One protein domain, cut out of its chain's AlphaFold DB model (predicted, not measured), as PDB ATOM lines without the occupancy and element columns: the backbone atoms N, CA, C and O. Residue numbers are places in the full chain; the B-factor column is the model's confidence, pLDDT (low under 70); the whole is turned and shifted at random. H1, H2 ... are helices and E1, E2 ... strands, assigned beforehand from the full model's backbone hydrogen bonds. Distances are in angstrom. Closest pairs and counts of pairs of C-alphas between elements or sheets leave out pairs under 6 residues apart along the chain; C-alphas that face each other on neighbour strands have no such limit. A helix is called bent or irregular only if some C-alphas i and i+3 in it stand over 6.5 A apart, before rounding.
ATOM      1  N   GLU A  56     -30.983  20.947 -31.514       85.44
ATOM      2  CA  GLU A  56     -30.999  20.494 -30.123       85.44
ATOM      3  C   GLU A  56     -31.172  18.977 -29.993       85.44
ATOM      4  O   GLU A  56     -30.425  18.342 -29.244       85.44
ATOM      5  N   ASN A  57     -32.108  18.381 -30.738       86.38
ATOM      6  CA  ASN A  57     -32.356  16.940 -30.737       86.38
ATOM      7  C   ASN A  57     -31.157  16.164 -31.298       86.38
ATOM      8  O   ASN A  57     -30.737  15.174 -30.691       86.38
ATOM      9  N   HIS A  58     -30.576  16.628 -32.412       88.25
ATOM     10  CA  HIS A  58     -29.404  15.991 -33.028       88.25
ATOM     11  C   HIS A  58     -28.208  15.980 -32.073       88.25
ATOM     12  O   HIS A  58     -27.613  14.932 -31.807       88.25
ATOM     13  N   LEU A  59     -27.887  17.136 -31.489       89.06
ATOM     14  CA  LEU A  59     -26.754  17.256 -30.574       89.06
ATOM     15  C   LEU A  59     -26.997  16.508 -29.256       89.06
ATOM     16  O   LEU A  59     -26.093  15.826 -28.768       89.06
ATOM     17  N   SER A  60     -28.225  16.518 -28.735       87.44
ATOM     18  CA  SER A  60     -28.584  15.754 -27.532       87.44
ATOM     19  C   SER A  60     -28.455  14.242 -27.741       87.44
ATOM     20  O   SER A  60     -27.926  13.552 -26.868       87.44
ATOM     21  N   ALA A  61     -28.856  13.717 -28.905       88.19
ATOM     22  CA  ALA A  61     -28.674  12.302 -29.253       88.19
ATOM     23  C   ALA A  61     -27.189  11.904 -29.301       88.19
ATOM     24  O   ALA A  61     -26.819  10.775 -28.973       88.19
ATOM     25  N   GLN A  62     -26.327  12.861 -29.643       88.06
ATOM     26  CA  GLN A  62     -24.877  12.726 -29.610       88.06
ATOM     27  C   GLN A  62     -24.275  13.118 -28.255       88.06
ATOM     28  O   GLN A  62     -23.074  13.338 -28.186       88.06
ATOM     29  N   ASN A  63     -25.049  13.209 -27.166       87.81
ATOM     30  CA  ASN A  63     -24.579  13.617 -25.834       87.81
ATOM     31  C   ASN A  63     -23.731  14.911 -25.850       87.81
ATOM     32  O   ASN A  63     -22.743  15.031 -25.124       87.81
ATOM     33  N   ILE A  64     -24.078  15.851 -26.729       89.88
ATOM     34  CA  ILE A  64     -23.476  17.179 -26.823       89.88
ATOM     35  C   ILE A  64     -24.460  18.163 -26.196       89.88
ATOM     36  O   ILE A  64     -25.599  18.296 -26.639       89.88
ATOM     37  N   LYS A  65     -24.008  18.860 -25.153       90.06
ATOM     38  CA  LYS A  65     -24.803  19.889 -24.476       90.06
ATOM     39  C   LYS A  65     -24.680  21.218 -25.215       90.06
ATOM     40  O   LYS A  65     -23.573  21.634 -25.561       90.06
ATOM     41  N   ILE A  66     -25.815  21.886 -25.390       91.88
ATOM     42  CA  ILE A  66     -25.904  23.246 -25.920       91.88
ATOM     43  C   ILE A  66     -26.247  24.193 -24.769       91.88
ATOM     44  O   ILE A  66     -27.100  23.891 -23.935       91.88
ATOM     45  N   TYR A  67     -25.597  25.348 -24.749       92.50
ATOM     46  CA  TYR A  67     -25.822  26.418 -23.789       92.50
ATOM     47  C   TYR A  67     -26.311  27.661 -24.529       92.50
ATOM     48  O   TYR A  67     -25.617  28.171 -25.403       92.50
ATOM     49  N   GLU A  68     -27.498  28.153 -24.188       94.31
ATOM     50  CA  GLU A  68     -28.027  29.420 -24.708       94.31
ATOM     51  C   GLU A  68     -27.478  30.597 -23.891       94.31
ATOM     52  O   GLU A  68     -27.542  30.597 -22.657       94.31
ATOM     53  N   PHE A  69     -26.994  31.633 -24.576       95.00
ATOM     54  CA  PHE A  69     -26.659  32.908 -23.954       95.00
ATOM     55  C   PHE A  69     -27.863  33.844 -23.948       95.00
ATOM     56  O   PHE A  69     -28.471  34.129 -24.979       95.00
ATOM     57  N   LYS A  70     -28.150  34.419 -22.781       95.38
ATOM     58  CA  LYS A  70     -29.197  35.422 -22.590       95.38
ATOM     59  C   LYS A  70     -28.580  36.805 -22.487       95.38
ATOM     60  O   LYS A  70     -27.813  37.078 -21.565       95.38
ATOM     61  N   TYR A  71     -28.944  37.690 -23.409       95.12
ATOM     62  CA  TYR A  71     -28.478  39.071 -23.379       95.12
ATOM     63  C   TYR A  71     -29.096  39.847 -22.207       95.12
ATOM     64  O   TYR A  71     -30.315  39.911 -22.055       95.12
ATOM     65  N   GLN A  72     -28.242  40.467 -21.403       95.88
ATOM     66  CA  GLN A  72     -28.585  41.344 -20.293       95.88
ATOM     67  C   GLN A  72     -28.397  42.796 -20.742       95.88
ATOM     68  O   GLN A  72     -27.307  43.358 -20.655       95.88
ATOM     69  N   ALA A  73     -29.474  43.417 -21.229       92.75
ATOM     70  CA  ALA A  73     -29.441  44.794 -21.728       92.75
ATOM     71  C   ALA A  73     -28.861  45.830 -20.735       92.75
ATOM     72  O   ALA A  73     -28.120  46.697 -21.193       92.75
ATOM     73  N   PRO A  74     -29.119  45.759 -19.407       94.31
ATOM     74  CA  PRO A  74     -28.580  46.742 -18.461       94.31
ATOM     75  C   PRO A  74     -27.053  46.736 -18.344       94.31
ATOM     76  O   PRO A  74     -26.459  47.783 -18.105       94.31
ATOM     77  N   THR A  75     -26.419  45.572 -18.493       93.81
ATOM     78  CA  THR A  75     -24.964  45.401 -18.344       93.81
ATOM     79  C   THR A  75     -24.244  45.231 -19.677       93.81
ATOM     80  O   THR A  75     -23.019  45.220 -19.705       93.81
ATOM     81  N   ALA A  76     -24.991  45.112 -20.780       94.19
ATOM     82  CA  ALA A  76     -24.475  44.734 -22.092       94.19
ATOM     83  C   ALA A  76     -23.633  43.440 -22.050       94.19
ATOM     84  O   ALA A  76     -22.636  43.302 -22.757       94.19
ATOM     85  N   CYS A  77     -24.048  42.473 -21.227       95.44
ATOM     86  CA  CYS A  77     -23.396  41.170 -21.103       95.44
ATOM     87  C   CYS A  77     -24.295  40.045 -21.617       95.44
ATOM     88  O   CYS A  77     -25.519  40.128 -21.582       95.44
ATOM     89  N   TYR A  78     -23.675  38.962 -22.056       94.69
ATOM     90  CA  TYR A  78     -24.302  37.677 -22.290       94.69
ATOM     91  C   TYR A  78     -24.121  36.787 -21.079       94.69
ATOM     92  O   TYR A  78     -22.998  36.494 -20.680       94.69
ATOM     93  N   ARG A  79     -25.245  36.334 -20.537       95.06
ATOM     94  CA  ARG A  79     -25.288  35.420 -19.408       95.06
ATOM     95  C   ARG A  79     -25.568  34.010 -19.875       95.06
ATOM     96  O   ARG A  79     -26.546  33.794 -20.591       95.06
ATOM     97  N   PHE A  80     -24.792  33.048 -19.406       93.81
ATOM     98  CA  PHE A  80     -25.108  31.634 -19.573       93.81
ATOM     99  C   PHE A  80     -24.871  30.869 -18.276       93.81
ATOM    100  O   PHE A  80     -24.189  31.340 -17.362       93.81
ATOM    101  N   TYR A  81     -25.474  29.686 -18.202       92.12
ATOM    102  CA  TYR A  81     -25.396  28.814 -17.041       92.12
ATOM    103  C   TYR A  81     -24.706  27.517 -17.429       92.12
ATOM    104  O   TYR A  81     -25.152  26.827 -18.346       92.12
ATOM    105  N   VAL A  82     -23.646  27.167 -16.710       87.69
ATOM    106  CA  VAL A  82     -22.905  25.921 -16.913       87.69
ATOM    107  C   VAL A  82     -22.541  25.327 -15.561       87.69
ATOM    108  O   VAL A  82     -22.028  26.022 -14.695       87.69
ATOM    109  N   ASN A  83     -22.838  24.044 -15.341       85.69
ATOM    110  CA  ASN A  83     -22.511  23.335 -14.094       85.69
ATOM    111  C   ASN A  83     -22.919  24.094 -12.811       85.69
ATOM    112  O   ASN A  83     -22.144  24.171 -11.864       85.69
ATOM    113  N   GLN A  84     -24.130  24.667 -12.789       86.88
ATOM    114  CA  GLN A  84     -24.664  25.496 -11.687       86.88
ATOM    115  C   GLN A  84     -23.928  26.827 -11.445       86.88
ATOM    116  O   GLN A  84     -24.264  27.547 -10.506       86.88
ATOM    117  N   MET A  85     -22.966  27.184 -12.293       89.50
ATOM    118  CA  MET A  85     -22.308  28.486 -12.294       89.50
ATOM    119  C   MET A  85     -22.968  29.412 -13.312       89.50
ATOM    120  O   MET A  85     -23.370  28.989 -14.397       89.50
ATOM    121  N   GLU A  86     -23.068  30.681 -12.939       92.69
ATOM    122  CA  GLU A  86     -23.492  31.769 -13.810       92.69
ATOM    123  C   GLU A  86     -22.250  32.514 -14.293       92.69
ATOM    124  O   GLU A  86     -21.378  32.863 -13.493       92.69
ATOM    125  N   LEU A  87     -22.164  32.740 -15.601       91.75
ATOM    126  CA  LEU A  87     -21.051  33.445 -16.221       91.75
ATOM    127  C   LEU A  87     -21.587  34.556 -17.112       91.75
ATOM    128  O   LEU A  87     -22.442  34.320 -17.969       91.75
ATOM    129  N   ASP A  88     -21.043  35.751 -16.908       93.38
ATOM    130  CA  ASP A  88     -21.342  36.939 -17.694       93.38
ATOM    131  C   ASP A  88     -20.148  37.276 -18.595       93.38
ATOM    132  O   ASP A  88     -19.027  37.482 -18.130       93.38
ATOM    133  N   ILE A  89     -20.406  37.349 -19.898       91.62
ATOM    134  CA  ILE A  89     -19.431  37.683 -20.936       91.62
ATOM    135  C   ILE A  89     -19.846  39.018 -21.569       91.62
ATOM    136  O   ILE A  89     -20.953  39.111 -22.097       91.62
ATOM    137  N   PRO A  90     -19.013  40.071 -21.551       92.81
ATOM    138  CA  PRO A  90     -19.337  41.330 -22.218       92.81
ATOM    139  C   PRO A  90     -19.617  41.143 -23.715       92.81
ATOM    140  O   PRO A  90     -18.890  40.431 -24.406       92.81
ATOM    141  N   SER A  91     -20.643  41.811 -24.250       92.56
ATOM    142  CA  SER A  91     -21.010  41.674 -25.668       92.56
ATOM    143  C   SER A  91     -19.976  42.251 -26.635       92.56
ATOM    144  O   SER A  91     -20.068  42.004 -27.829       92.56
ATOM    145  N   ASN A  92     -19.034  43.051 -26.141       90.50
ATOM    146  CA  ASN A  92     -17.938  43.643 -26.906       90.50
ATOM    147  C   ASN A  92     -16.619  42.864 -26.766       90.50
ATOM    148  O   ASN A  92     -15.575  43.361 -27.184       90.50
ATOM    149  N   TRP A  93     -16.623  41.694 -26.123       88.56
ATOM    150  CA  TRP A  93     -15.407  40.914 -25.933       88.56
ATOM    151  C   TRP A  93     -15.199  39.935 -27.089       88.56
ATOM    152  O   TRP A  93     -15.989  39.009 -27.275       88.56
ATOM    153  N   SER A  94     -14.089  40.092 -27.819       86.06
ATOM    154  CA  SER A  94     -13.643  39.113 -28.817       86.06
ATOM    155  C   SER A  94     -14.743  38.849 -29.868       86.06
ATOM    156  O   SER A  94     -15.437  39.756 -30.332       86.06
ATOM    157  N   VAL A  95     -14.944  37.583 -30.210       87.88
ATOM    158  CA  VAL A  95     -15.954  37.030 -31.105       87.88
ATOM    159  C   VAL A  95     -17.394  37.383 -30.727       87.88
ATOM    160  O   VAL A  95     -18.273  37.332 -31.591       87.88
ATOM    161  N   PHE A  96     -17.671  37.769 -29.475       90.19
ATOM    162  CA  PHE A  96     -19.031  38.120 -29.064       90.19
ATOM    163  C   PHE A  96     -19.522  39.418 -29.696       90.19
ATOM    164  O   PHE A  96     -20.732  39.559 -29.861       90.19
ATOM    165  N   GLU A  97     -18.630  40.315 -30.124       90.75
ATOM    166  CA  GLU A  97     -19.038  41.508 -30.870       90.75
ATOM    167  C   GLU A  97     -19.655  41.119 -32.221       90.75
ATOM    168  O   GLU A  97     -20.741  41.588 -32.583       90.75
ATOM    169  N   GLN A  98     -19.011  40.186 -32.930       91.12
ATOM    170  CA  GLN A  98     -19.521  39.642 -34.185       91.12
ATOM    171  C   GLN A  98     -20.837  38.889 -33.963       91.12
ATOM    172  O   GLN A  98     -21.817  39.163 -34.653       91.12
ATOM    173  N   LEU A  99     -20.888  37.996 -32.969       92.75
ATOM    174  CA  LEU A  99     -22.097  37.229 -32.653       92.75
ATOM    175  C   LEU A  99     -23.259  38.141 -32.241       92.75
ATOM    176  O   LEU A  99     -24.395  37.917 -32.653       92.75
ATOM    177  N   HIS A 100     -22.989  39.198 -31.470       93.81
ATOM    178  CA  HIS A 100     -23.991  40.185 -31.074       93.81
ATOM    179  C   HIS A 100     -24.574  40.925 -32.271       93.81
ATOM    180  O   HIS A 100     -25.791  41.110 -32.352       93.81
ATOM    181  N   ARG A 101     -23.717  41.332 -33.211       93.12
ATOM    182  CA  ARG A 101     -24.161  41.960 -34.451       93.12
ATOM    183  C   ARG A 101     -25.019  40.998 -35.276       93.12
ATOM    184  O   ARG A 101     -26.118  41.386 -35.657       93.12
ATOM    185  N   SER A 102     -24.559  39.767 -35.496       92.12
ATOM    186  CA  SER A 102     -25.297  38.759 -36.268       92.12
ATOM    187  C   SER A 102     -26.656  38.437 -35.637       92.12
ATOM    188  O   SER A 102     -27.676  38.476 -36.321       92.12
ATOM    189  N   ALA A 103     -26.710  38.267 -34.312       91.31
ATOM    190  CA  ALA A 103     -27.960  38.055 -33.583       91.31
ATOM    191  C   ALA A 103     -28.957  39.216 -33.757       91.31
ATOM    192  O   ALA A 103     -30.145  38.979 -33.959       91.31
ATOM    193  N   ARG A 104     -28.487  40.472 -33.740       91.19
ATOM    194  CA  ARG A 104     -29.340  41.656 -33.965       91.19
ATOM    195  C   ARG A 104     -29.813  41.812 -35.408       91.19
ATOM    196  O   ARG A 104     -30.890  42.362 -35.622       91.19
ATOM    197  N   LEU A 105     -29.006  41.381 -36.373       89.56
ATOM    198  CA  LEU A 105     -29.327  41.457 -37.801       89.56
ATOM    199  C   LEU A 105     -30.118  40.242 -38.302       89.56
ATOM    200  O   LEU A 105     -30.502  40.222 -39.466       89.56
ATOM    201  N   ASN A 106     -30.398  39.267 -37.429       86.19
ATOM    202  CA  ASN A 106     -30.992  37.984 -37.801       86.19
ATOM    203  C   ASN A 106     -30.169  37.242 -38.869       86.19
ATOM    204  O   ASN A 106     -30.720  36.632 -39.780       86.19
ATOM    205  N   GLU A 107     -28.846  37.337 -38.761       87.81
ATOM    206  CA  GLU A 107     -27.893  36.637 -39.617       87.81
ATOM    207  C   GLU A 107     -27.369  35.410 -38.872       87.81
ATOM    208  O   GLU A 107     -26.959  35.511 -37.708       87.81
ATOM    209  N   SER A 108     -27.335  34.258 -39.539       87.88
ATOM    210  CA  SER A 108     -26.654  33.090 -38.992       87.88
ATOM    211  C   SER A 108     -25.147  33.313 -38.976       87.88
ATOM    212  O   SER A 108     -24.547  33.880 -39.889       87.88
ATOM    213  N   ALA A 109     -24.514  32.847 -37.907       90.06
ATOM    214  CA  ALA A 109     -23.073  32.900 -37.739       90.06
ATOM    215  C   ALA A 109     -22.606  31.615 -37.065       90.06
ATOM    216  O   ALA A 109     -23.287  31.097 -36.183       90.06
ATOM    217  N   LEU A 110     -21.435  31.120 -37.461       92.19
ATOM    218  CA  LEU A 110     -20.795  29.951 -36.873       92.19
ATOM    219  C   LEU A 110     -19.310  30.249 -36.688       92.19
ATOM    220  O   LEU A 110     -18.611  30.580 -37.645       92.19
ATOM    221  N   LEU A 111     -18.834  30.104 -35.459       91.56
ATOM    222  CA  LEU A 111     -17.443  30.277 -35.079       91.56
ATOM    223  C   LEU A 111     -16.964  29.012 -34.376       91.56
ATOM    224  O   LEU A 111     -17.626  28.495 -33.477       91.56
ATOM    225  N   ILE A 112     -15.807  28.520 -34.807       91.12
ATOM    226  CA  ILE A 112     -15.168  27.324 -34.263       91.12
ATOM    227  C   ILE A 112     -13.858  27.774 -33.633       91.12
ATOM    228  O   ILE A 112     -12.987  28.304 -34.326       91.12
ATOM    229  N   ILE A 113     -13.737  27.568 -32.330       89.06
ATOM    230  CA  ILE A 113     -12.599  27.990 -31.527       89.06
ATOM    231  C   ILE A 113     -11.938  26.745 -30.942       89.06
ATOM    232  O   ILE A 113     -12.584  25.895 -30.331       89.06
ATOM    233  N   ASN A 114     -10.640  26.627 -31.154       85.19
ATOM    234  CA  ASN A 114      -9.791  25.554 -30.676       85.19
ATOM    235  C   ASN A 114      -8.484  26.144 -30.128       85.19
ATOM    236  O   ASN A 114      -8.235  27.345 -30.203       85.19
ATOM    237  N   ALA A 115      -7.618  25.286 -29.592       80.56
ATOM    238  CA  ALA A 115      -6.353  25.721 -29.003       80.56
ATOM    239  C   ALA A 115      -5.400  26.430 -29.991       80.56
ATOM    240  O   ALA A 115      -4.496  27.136 -29.555       80.56
ATOM    241  N   GLU A 116      -5.570  26.240 -31.301       82.00
ATOM    242  CA  GLU A 116      -4.695  26.812 -32.333       82.00
ATOM    243  C   GLU A 116      -5.146  28.208 -32.785       82.00
ATOM    244  O   GLU A 116      -4.324  28.984 -33.271       82.00
ATOM    245  N   ASN A 117      -6.432  28.540 -32.631       82.19
ATOM    246  CA  ASN A 117      -7.023  29.798 -33.097       82.19
ATOM    247  C   ASN A 117      -7.645  30.654 -31.972       82.19
ATOM    248  O   ASN A 117      -8.333  31.634 -32.261       82.19
ATOM    249  N   ASP A 118      -7.397  30.308 -30.705       80.81
ATOM    250  CA  ASP A 118      -7.866  31.052 -29.531       80.81
ATOM    251  C   ASP A 118      -7.031  32.319 -29.273       80.81
ATOM    252  O   ASP A 118      -6.213  32.383 -28.355       80.81
ATOM    253  N   TYR A 119      -7.228  33.342 -30.105       69.06
ATOM    254  CA  TYR A 119      -6.479  34.602 -30.017       69.06
ATOM    255  C   TYR A 119      -6.748  35.391 -28.725       69.06
ATOM    256  O   TYR A 119      -5.860  36.096 -28.250       69.06
ATOM    257  N   ASP A 120      -7.939  35.247 -28.138       75.88
ATOM    258  CA  ASP A 120      -8.409  36.076 -27.019       75.88
ATOM    259  C   ASP A 120      -8.506  35.312 -25.687       75.88
ATOM    260  O   ASP A 120      -9.122  35.792 -24.733       75.88
ATOM    261  N   ALA A 121      -7.896  34.124 -25.617       82.88
ATOM    262  CA  ALA A 121      -7.942  33.211 -24.472       82.88
ATOM    263  C   ALA A 121      -9.363  32.757 -24.068       82.88
ATOM    264  O   ALA A 121      -9.559  32.229 -22.970       82.88
ATOM    265  N   LEU A 122     -10.363  32.951 -24.931       84.75
ATOM    266  CA  LEU A 122     -11.752  32.589 -24.667       84.75
ATOM    267  C   LEU A 122     -11.899  31.076 -24.515       84.75
ATOM    268  O   LEU A 122     -12.573  30.611 -23.592       84.75
ATOM    269  N   PHE A 123     -11.246  30.308 -25.388       85.75
ATOM    270  CA  PHE A 123     -11.220  28.856 -25.270       85.75
ATOM    271  C   PHE A 123     -10.592  28.452 -23.941       85.75
ATOM    272  O   PHE A 123     -11.182  27.653 -23.228       85.75
ATOM    273  N   ASN A 124      -9.477  29.063 -23.535       83.94
ATOM    274  CA  ASN A 124      -8.851  28.770 -22.240       83.94
ATOM    275  C   ASN A 124      -9.735  29.121 -21.029       83.94
ATOM    276  O   ASN A 124      -9.703  28.405 -20.029       83.94
ATOM    277  N   VAL A 125     -10.532  30.190 -21.108       86.56
ATOM    278  CA  VAL A 125     -11.491  30.569 -20.053       86.56
ATOM    279  C   VAL A 125     -12.655  29.585 -19.978       86.56
ATOM    280  O   VAL A 125     -13.142  29.297 -18.885       86.56
ATOM    281  N   LEU A 126     -13.100  29.059 -21.121       87.50
ATOM    282  CA  LEU A 126     -14.276  28.193 -21.206       87.50
ATOM    283  C   LEU A 126     -13.957  26.692 -21.117       87.50
ATOM    284  O   LEU A 126     -14.813  25.902 -20.722       87.50
ATOM    285  N   LEU A 127     -12.725  26.291 -21.424       84.19
ATOM    286  CA  LEU A 127     -12.255  24.906 -21.400       84.19
ATOM    287  C   LEU A 127     -12.449  24.204 -20.045       84.19
ATOM    288  O   LEU A 127     -12.803  23.027 -20.067       84.19
ATOM    289  N   PRO A 128     -12.296  24.859 -18.873       87.50
ATOM    290  CA  PRO A 128     -12.584  24.230 -17.583       87.50
ATOM    291  C   PRO A 128     -14.031  23.743 -17.429       87.50
ATOM    292  O   PRO A 128     -14.303  22.910 -16.567       87.50
ATOM    293  N   PHE A 129     -14.962  24.253 -18.241       85.88
ATOM    294  CA  PHE A 129     -16.352  23.797 -18.257       85.88
ATOM    295  C   PHE A 129     -16.590  22.627 -19.220       85.88
ATOM    296  O   PHE A 129     -17.656  22.008 -19.168       85.88
ATOM    297  N   ALA A 130     -15.617  22.304 -20.075       84.88
ATOM    298  CA  ALA A 130     -15.665  21.132 -20.932       84.88
ATOM    299  C   ALA A 130     -15.318  19.868 -20.128       84.88
ATOM    300  O   ALA A 130     -14.348  19.826 -19.376       84.88
ATOM    301  N   GLU A 131     -16.095  18.801 -20.320       80.75
ATOM    302  CA  GLU A 131     -15.869  17.513 -19.642       80.75
ATOM    303  C   GLU A 131     -14.687  16.728 -20.251       80.75
ATOM    304  O   GLU A 131     -14.145  15.815 -19.629       80.75
ATOM    305  N   CYS A 132     -14.283  17.064 -21.479       83.06
ATOM    306  CA  CYS A 132     -13.210  16.395 -22.212       83.06
ATOM    307  C   CYS A 132     -12.560  17.330 -23.243       83.06
ATOM    308  O   CYS A 132     -13.055  18.430 -23.499       83.06
ATOM    309  N   LYS A 133     -11.461  16.881 -23.866       85.62
ATOM    310  CA  LYS A 133     -10.797  17.616 -24.952       85.62
ATOM    311  C   LYS A 133     -11.771  17.817 -26.118       85.62
ATOM    312  O   LYS A 133     -12.199  16.856 -26.758       85.62
ATOM    313  N   SER A 134     -12.129  19.074 -26.342       89.25
ATOM    314  CA  SER A 134     -13.229  19.471 -27.216       89.25
ATOM    315  C   SER A 134     -12.861  20.729 -27.986       89.25
ATOM    316  O   SER A 134     -12.078  21.534 -27.491       89.25
ATOM    317  N   ASP A 135     -13.465  20.920 -29.153       90.88
ATOM    318  CA  ASP A 135     -13.525  22.220 -29.811       90.88
ATOM    319  C   ASP A 135     -14.732  22.997 -29.257       90.88
ATOM    320  O   ASP A 135     -15.778  22.420 -28.946       90.88
ATOM    321  N   LEU A 136     -14.592  24.311 -29.119       91.88
ATOM    322  CA  LEU A 136     -15.673  25.208 -28.734       91.88
ATOM    323  C   LEU A 136     -16.370  25.710 -29.997       91.88
ATOM    324  O   LEU A 136     -15.734  26.286 -30.877       91.88
ATOM    325  N   ILE A 137     -17.683  25.541 -30.074       93.25
ATOM    326  CA  ILE A 137     -18.496  26.161 -31.117       93.25
ATOM    327  C   ILE A 137     -19.350  27.254 -30.499       93.25
ATOM    328  O   ILE A 137     -20.025  27.020 -29.497       93.25
ATOM    329  N   LEU A 138     -19.373  28.410 -31.159       93.81
ATOM    330  CA  LEU A 138     -20.346  29.469 -30.932       93.81
ATOM    331  C   LEU A 138     -21.147  29.692 -32.209       93.81
ATOM    332  O   LEU A 138     -20.572  29.781 -33.294       93.81
ATOM    333  N   PHE A 139     -22.465  29.800 -32.099       94.06
ATOM    334  CA  PHE A 139     -23.305  30.048 -33.264       94.06
ATOM    335  C   PHE A 139     -24.519  30.909 -32.944       94.06
ATOM    336  O   PHE A 139     -24.967  30.974 -31.800       94.06
ATOM    337  N   VAL A 140     -25.039  31.574 -33.972       93.38
ATOM    338  CA  VAL A 140     -26.300  32.314 -33.931       93.38
ATOM    339  C   VAL A 140     -27.358  31.505 -34.661       93.38
ATOM    340  O   VAL A 140     -27.146  31.124 -35.808       93.38
ATOM    341  N   ASN A 141     -28.491  31.274 -34.003       89.31
ATOM    342  CA  ASN A 141     -29.695  30.740 -34.628       89.31
ATOM    343  C   ASN A 141     -30.919  31.476 -34.057       89.31
ATOM    344  O   ASN A 141     -31.017  31.651 -32.841       89.31
ATOM    345  N   ASN A 142     -31.841  31.926 -34.913       86.25
ATOM    346  CA  ASN A 142     -33.078  32.603 -34.511       86.25
ATOM    347  C   ASN A 142     -32.829  33.765 -33.529       86.25
ATOM    348  O   ASN A 142     -33.459  33.853 -32.475       86.25
ATOM    349  N   GLN A 143     -31.860  34.633 -33.854       89.25
ATOM    350  CA  GLN A 143     -31.433  35.792 -33.041       89.25
ATOM    351  C   GLN A 143     -30.867  35.452 -31.651       89.25
ATOM    352  O   GLN A 143     -30.647  36.344 -30.827       89.25
ATOM    353  N   LYS A 144     -30.609  34.175 -31.374       91.69
ATOM    354  CA  LYS A 144     -30.032  33.699 -30.118       91.69
ATOM    355  C   LYS A 144     -28.629  33.184 -30.355       91.69
ATOM    356  O   LYS A 144     -28.339  32.621 -31.407       91.69
ATOM    357  N   ILE A 145     -27.764  33.376 -29.364       94.31
ATOM    358  CA  ILE A 145     -26.394  32.869 -29.396       94.31
ATOM    359  C   ILE A 145     -26.338  31.609 -28.551       94.31
ATOM    360  O   ILE A 145     -26.854  31.570 -27.432       94.31
ATOM    361  N   TYR A 146     -25.660  30.606 -29.080       94.06
ATOM    362  CA  TYR A 146     -25.481  29.317 -28.451       94.06
ATOM    363  C   TYR A 146     -24.005  28.943 -28.398       94.06
ATOM    364  O   TYR A 146     -23.204  29.369 -29.230       94.06
ATOM    365  N   MET A 147     -23.673  28.110 -27.422       93.69
ATOM    366  CA  MET A 147     -22.374  27.483 -27.248       93.69
ATOM    367  C   MET A 147     -22.527  25.973 -27.160       93.69
ATOM    368  O   MET A 147     -23.428  25.479 -26.486       93.69
ATOM    369  N   ALA A 148     -21.596  25.240 -27.757       92.94
ATOM    370  CA  ALA A 148     -21.444  23.810 -27.533       92.94
ATOM    371  C   ALA A 148     -19.960  23.443 -27.438       92.94
ATOM    372  O   ALA A 148     -19.127  23.994 -28.157       92.94
ATOM    373  N   PHE A 149     -19.643  22.480 -26.576       92.56
ATOM    374  CA  PHE A 149     -18.337  21.824 -26.570       92.56
ATOM    375  C   PHE A 149     -18.457  20.527 -27.366       92.56
ATOM    376  O   PHE A 149     -19.230  19.642 -26.994       92.56
ATOM    377  N   ILE A 150     -17.718  20.423 -28.468       92.38
ATOM    378  CA  ILE A 150     -17.730  19.253 -29.345       92.38
ATOM    379  C   ILE A 150     -16.476  18.423 -29.084       92.38
ATOM    380  O   ILE A 150     -15.380  18.884 -29.401       92.38
ATOM    381  N   PRO A 151     -16.600  17.200 -28.543       90.94
ATOM    382  CA  PRO A 151     -15.453  16.321 -28.346       90.94
ATOM    383  C   PRO A 151     -14.697  16.081 -29.658       90.94
ATOM    384  O   PRO A 151     -15.326  15.909 -30.703       90.94
ATOM    385  N   GLU A 152     -13.365  15.976 -29.614       87.50
ATOM    386  CA  GLU A 152     -12.553  15.737 -30.826       87.50
ATOM    387  C   GLU A 152     -12.984  14.477 -31.600       87.50
ATOM    388  O   GLU A 152     -12.919  14.443 -32.827       87.50
ATOM    389  N   ALA A 153     -13.479  13.457 -30.889       85.31
ATOM    390  CA  ALA A 153     -13.994  12.214 -31.467       85.31
ATOM    391  C   ALA A 153     -15.288  12.384 -32.287       85.31
ATOM    392  O   ALA A 153     -15.729  11.422 -32.906       85.31
ATOM    393  N   ARG A 154     -15.909  13.569 -32.237       87.00
ATOM    394  CA  ARG A 154     -17.219  13.890 -32.817       87.00
ATOM    395  C   ARG A 154     -17.181  15.119 -33.730       87.00
ATOM    396  O   ARG A 154     -18.200  15.795 -33.905       87.00
ATOM    397  N   ARG A 155     -16.010  15.440 -34.295       87.06
ATOM    398  CA  ARG A 155     -15.791  16.614 -35.161       87.06
ATOM    399  C   ARG A 155     -16.674  16.641 -36.411       87.06
ATOM    400  O   ARG A 155     -16.930  17.712 -36.950       87.06
ATOM    401  N   GLU A 156     -17.193  15.506 -36.856       88.88
ATOM    402  CA  GLU A 156     -18.182  15.425 -37.933       88.88
ATOM    403  C   GLU A 156     -19.452  16.243 -37.636       88.88
ATOM    404  O   GLU A 156     -20.051  16.802 -38.557       88.88
ATOM    405  N   ASN A 157     -19.811  16.416 -36.357       89.06
ATOM    406  CA  ASN A 157     -20.952  17.246 -35.965       89.06
ATOM    407  C   ASN A 157     -20.730  18.728 -36.271       89.06
ATOM    408  O   ASN A 157     -21.697  19.439 -36.516       89.06
ATOM    409  N   ILE A 158     -19.480  19.197 -36.333       89.75
ATOM    410  CA  ILE A 158     -19.165  20.575 -36.732       89.75
ATOM    411  C   ILE A 158     -19.664  20.831 -38.160       89.75
ATOM    412  O   ILE A 158     -20.322  21.836 -38.433       89.75
ATOM    413  N   GLN A 159     -19.387  19.893 -39.072       89.31
ATOM    414  CA  GLN A 159     -19.822  19.999 -40.462       89.31
ATOM    415  C   GLN A 159     -21.343  19.874 -40.583       89.31
ATOM    416  O   GLN A 159     -21.947  20.573 -41.395       89.31
ATOM    417  N   TRP A 160     -21.964  19.020 -39.766       90.81
ATOM    418  CA  TRP A 160     -23.420  18.903 -39.720       90.81
ATOM    419  C   TRP A 160     -24.080  20.216 -39.276       90.81
ATOM    420  O   TRP A 160     -24.955  20.708 -39.981       90.81
ATOM    421  N   ILE A 161     -23.604  20.838 -38.187       89.75
ATOM    422  CA  ILE A 161     -24.114  22.130 -37.689       89.75
ATOM    423  C   ILE A 161     -23.986  23.204 -38.771       89.75
ATOM    424  O   ILE A 161     -24.923  23.960 -39.013       89.75
ATOM    425  N   LYS A 162     -22.842  23.248 -39.460       89.75
ATOM    426  CA  LYS A 162     -22.632  24.180 -40.568       89.75
ATOM    427  C   LYS A 162     -23.675  23.993 -41.673       89.75
ATOM    428  O   LYS A 162     -24.298  24.963 -42.091       89.75
ATOM    429  N   ASN A 163     -23.889  22.753 -42.107       88.88
ATOM    430  CA  ASN A 163     -24.878  22.443 -43.139       88.88
ATOM    431  C   ASN A 163     -26.306  22.784 -42.680       88.88
ATOM    432  O   ASN A 163     -27.094  23.279 -43.480       88.88
ATOM    433  N   TYR A 164     -26.629  22.529 -41.409       88.62
ATOM    434  CA  TYR A 164     -27.929  22.836 -40.818       88.62
ATOM    435  C   TYR A 164     -28.227  24.342 -40.869       88.62
ATOM    436  O   TYR A 164     -29.260  24.743 -41.402       88.62
ATOM    437  N   LEU A 165     -27.292  25.181 -40.406       87.31
ATOM    438  CA  LEU A 165     -27.452  26.641 -40.416       87.31
ATOM    439  C   LEU A 165     -27.580  27.194 -41.848       87.31
ATOM    440  O   LEU A 165     -28.442  28.025 -42.123       87.31
ATOM    441  N   GLU A 166     -26.790  26.674 -42.792       86.62
ATOM    442  CA  GLU A 166     -26.887  27.065 -44.208       86.62
ATOM    443  C   GLU A 166     -28.225  26.670 -44.862       86.62
ATOM    444  O   GLU A 166     -28.640  27.286 -45.851       86.62
ATOM    445  N   LEU A 167     -28.883  25.613 -44.378       85.56
ATOM    446  CA  LEU A 167     -30.203  25.197 -44.854       85.56
ATOM    447  C   LEU A 167     -31.312  26.078 -44.270       85.56
ATOM    448  O   LEU A 167     -32.192  26.494 -45.027       85.56
ATOM    449  N   GLU A 168     -31.254  26.409 -42.977       81.50
ATOM    450  CA  GLU A 168     -32.214  27.324 -42.340       81.50
ATOM    451  C   GLU A 168     -32.186  28.724 -42.972       81.50
ATOM    452  O   GLU A 168     -33.244  29.280 -43.280       81.50
ATOM    453  N   ASP A 169     -31.000  29.259 -43.275       78.06
ATOM    454  CA  ASP A 169     -30.855  30.547 -43.972       78.06
ATOM    455  C   ASP A 169     -31.524  30.546 -45.353       78.06
ATOM    456  O   ASP A 169     -32.148  31.522 -45.776       78.06
ATOM    457  N   LYS A 170     -31.424  29.431 -46.085       78.62
ATOM    458  CA  LYS A 170     -32.051  29.304 -47.409       78.62
ATOM    459  C   LYS A 170     -33.568  29.220 -47.306       78.62
ATOM    460  O   LYS A 170     -34.257  29.801 -48.142       78.62
ATOM    461  N   LEU A 171     -34.086  28.498 -46.315       73.06
ATOM    462  CA  LEU A 171     -35.526  28.359 -46.100       73.06
ATOM    463  C   LEU A 171     -36.152  29.697 -45.697       73.06
ATOM    464  O   LEU A 171     -37.116  30.134 -46.325       73.06
ATOM    465  N   THR A 172     -35.540  30.396 -44.740       68.12
ATOM    466  CA  THR A 172     -35.988  31.729 -44.311       68.12
ATOM    467  C   THR A 172     -35.946  32.747 -45.452       68.12
ATOM    468  O   THR A 172     -36.895  33.512 -45.624       68.12
ATOM    469  N   ALA A 173     -34.918  32.717 -46.310       62.91
ATOM    470  CA  ALA A 173     -34.858  33.576 -47.494       62.91
ATOM    471  C   ALA A 173     -35.987  33.300 -48.509       62.91
ATOM    472  O   ALA A 173     -36.498  34.232 -49.133       62.91
ATOM    473  N   ILE A 174     -36.400  32.039 -48.684       62.25
ATOM    474  CA  ILE A 174     -37.473  31.659 -49.620       62.25
ATOM    475  C   ILE A 174     -38.844  32.137 -49.124       62.25
ATOM    476  O   ILE A 174     -39.658  32.596 -49.931       62.25
ATOM    477  N   ASP A 175     -39.107  32.061 -47.821       57.84
ATOM    478  CA  ASP A 175     -40.397  32.467 -47.254       57.84
ATOM    479  C   ASP A 175     -40.591  33.990 -47.268       57.84
ATOM    480  O   ASP A 175     -41.700  34.466 -47.517       57.84
ATOM    481  N   VAL A 176     -39.508  34.765 -47.135       58.94
ATOM    482  CA  VAL A 176     -39.536  36.230 -47.304       58.94
ATOM    483  C   VAL A 176     -39.929  36.621 -48.736       58.94
ATOM    484  O   VAL A 176     -40.694  37.562 -48.924       58.94
ATOM    485  N   VAL A 177     -39.465  35.881 -49.751       56.84
ATOM    486  CA  VAL A 177     -39.796  36.151 -51.165       56.84
ATOM    487  C   VAL A 177     -41.244  35.787 -51.500       56.84
ATOM    488  O   VAL A 177     -41.838  36.406 -52.376       56.84
ATOM    489  N   LYS A 178     -41.838  34.802 -50.819       48.06
ATOM    490  CA  LYS A 178     -43.252  34.436 -51.021       48.06
ATOM    491  C   LYS A 178     -44.233  35.374 -50.314       48.06
ATOM    492  O   LYS A 178     -45.412  35.368 -50.659       48.06
ATOM    493  N   ALA A 179     -43.768  36.124 -49.315       49.06
ATOM    494  CA  ALA A 179     -44.575  37.067 -48.545       49.06
ATOM    495  C   ALA A 179     -44.539  38.513 -49.088       49.06
ATOM    496  O   ALA A 179     -45.271  39.359 -48.571       49.06
ATOM    497  N   ALA A 180     -43.702  38.790 -50.095       47.44
ATOM    498  CA  ALA A 180     -43.572  40.079 -50.784       47.44
ATOM    499  C   ALA A 180     -44.314  40.080 -52.130       47.44
ATOM    500  O   ALA A 180     -44.859  41.150 -52.485       47.44
TER     501      ALA A 180
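This is residues 56 to 180 of the 180 residues of an uncharacterized protein of Bdellovibrionales bacterium RIFOXYC1_FULL_39_130 (UniProt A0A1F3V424). Picture one six-stranded sheet, strongly twisted and curled like part of a barrel, with helices H2 and H3 packed on one face and the long helix H4 on the other: three layers, helices on both faces of a sheet. H4 runs along E5 and then leaves the body, so that residues 170 to 180 stick out as a free arm, while the short helix H1 only grazes the sheet. The printed part has 125 residues with four named helices and six named strands, in the order H1 E1 E2 E3 H2 E4 H3 E5 E6 H4, and its class is mixed, helices and strands. The sheet's order is E3 E2 E1 E6 E5 E4, all antiparallel. The whole is compact, with a radius of gyration of the C-alphas of 15.0 A and spans of 48 by 38 by 27 A.

Start at the inner strands E5, residues 134 to 141, and E6, residues 144 to 151, a hairpin at 158 degrees, where N 137 and O 148 are 2.9 A apart, within hydrogen-bond range. On the other side of E5 find the edge strand E4, residues 109 to 113, at 167 degrees; N 111 and O 138 are 2.8 A apart. On the other side of E6 find E1, residues 66 to 72, at 147 degrees, with N 67 and O 147 at 2.8 A. E1 pairs in staggered fashion, with E6 over residues 66 to 69 and with E2, residues 77 to 82, over residues 70 to 72; N 70 and O 79 are 2.8 A apart. E3, residues 85 to 90, is the other edge strand, antiparallel to E2 with N 80 and O 87 at 3.0 A; E1, E2 and E3 form a meander, each strand the antiparallel neighbour of the one before. H2, residues 96 to 105, is on the sheet at a height of 7.2 A, over E6 and slantwise to it at 52 degrees on the local plane; the closest C-alphas are those of Ala 103 and Lys 144, 5.9 A. H3, residues 122 to 129, is on the sheet at a height of 6.3 A, over none of the strands; the closest C-alphas of H3 and E4 are those of Phe 123 and Ile 113, 6.5 A apart, and the closest of H3 and E5 are those of Phe 123 and Leu 136, 6.7 A apart. H4, residues 156 to 178, is on the sheet at a height of 10.0 A, only just over E5 alone, with 8 of its C-alphas falling on E5 and 2 on E6, and along E5 at 5 degrees on the local plane; the closest C-alphas of H4 and E5 are those of Leu 165 and Asn 141, 7.4 A apart, and the closest of H4 and E4 are those of Lys 162 and Leu 110, 7.1 A apart. H1, residues 56 to 61, is close to H4 but not clearly touching it, with the closest C-alphas, those of Leu 59 and Asn 157, 7.9 A apart. H2 and H3 are apart, and so are H2 and H4. Every O i to N i+4 pair is within hydrogen-bond range in H1 and H2, against 2 of 4 in H3 and 18 of 19 in H4.

Find C-alpha 134 at (-13.229, 19.471, -27.216); from there E5 runs 21.3 A to Asn 141, and E6 returns over 22.8 A from Lys 144 to Pro 151. E1 spans 19.1 A, E3 16.5 A, E2 15.8 A and E4 13.1 A. H1 begins at C-alpha 56, (-30.999, 20.494, -30.123), and is 8.6 A long; H2 is 13.9 A long. H3, 11.8 A, is irregular, but only just: C-alphas 125 and 128 are 6.9 A apart. H4 is the longest helix, 34.1 A, and ends at C-alpha 178, (-43.252, 34.436, -51.021).

Look to Pro 128 and Ala 180 for the two C-alphas farthest apart, 48.1 A. Without residues 170 to 180 the body spans 39 by 33 by 27 A. The printed part has no cut and no long link; E4 to H3, 8 residues, is short and the others are tight. Mean pLDDT of the printed part is 86.6; the model's confidence is under 70 at residue 119 and residues 172 to 180, where the chain ends.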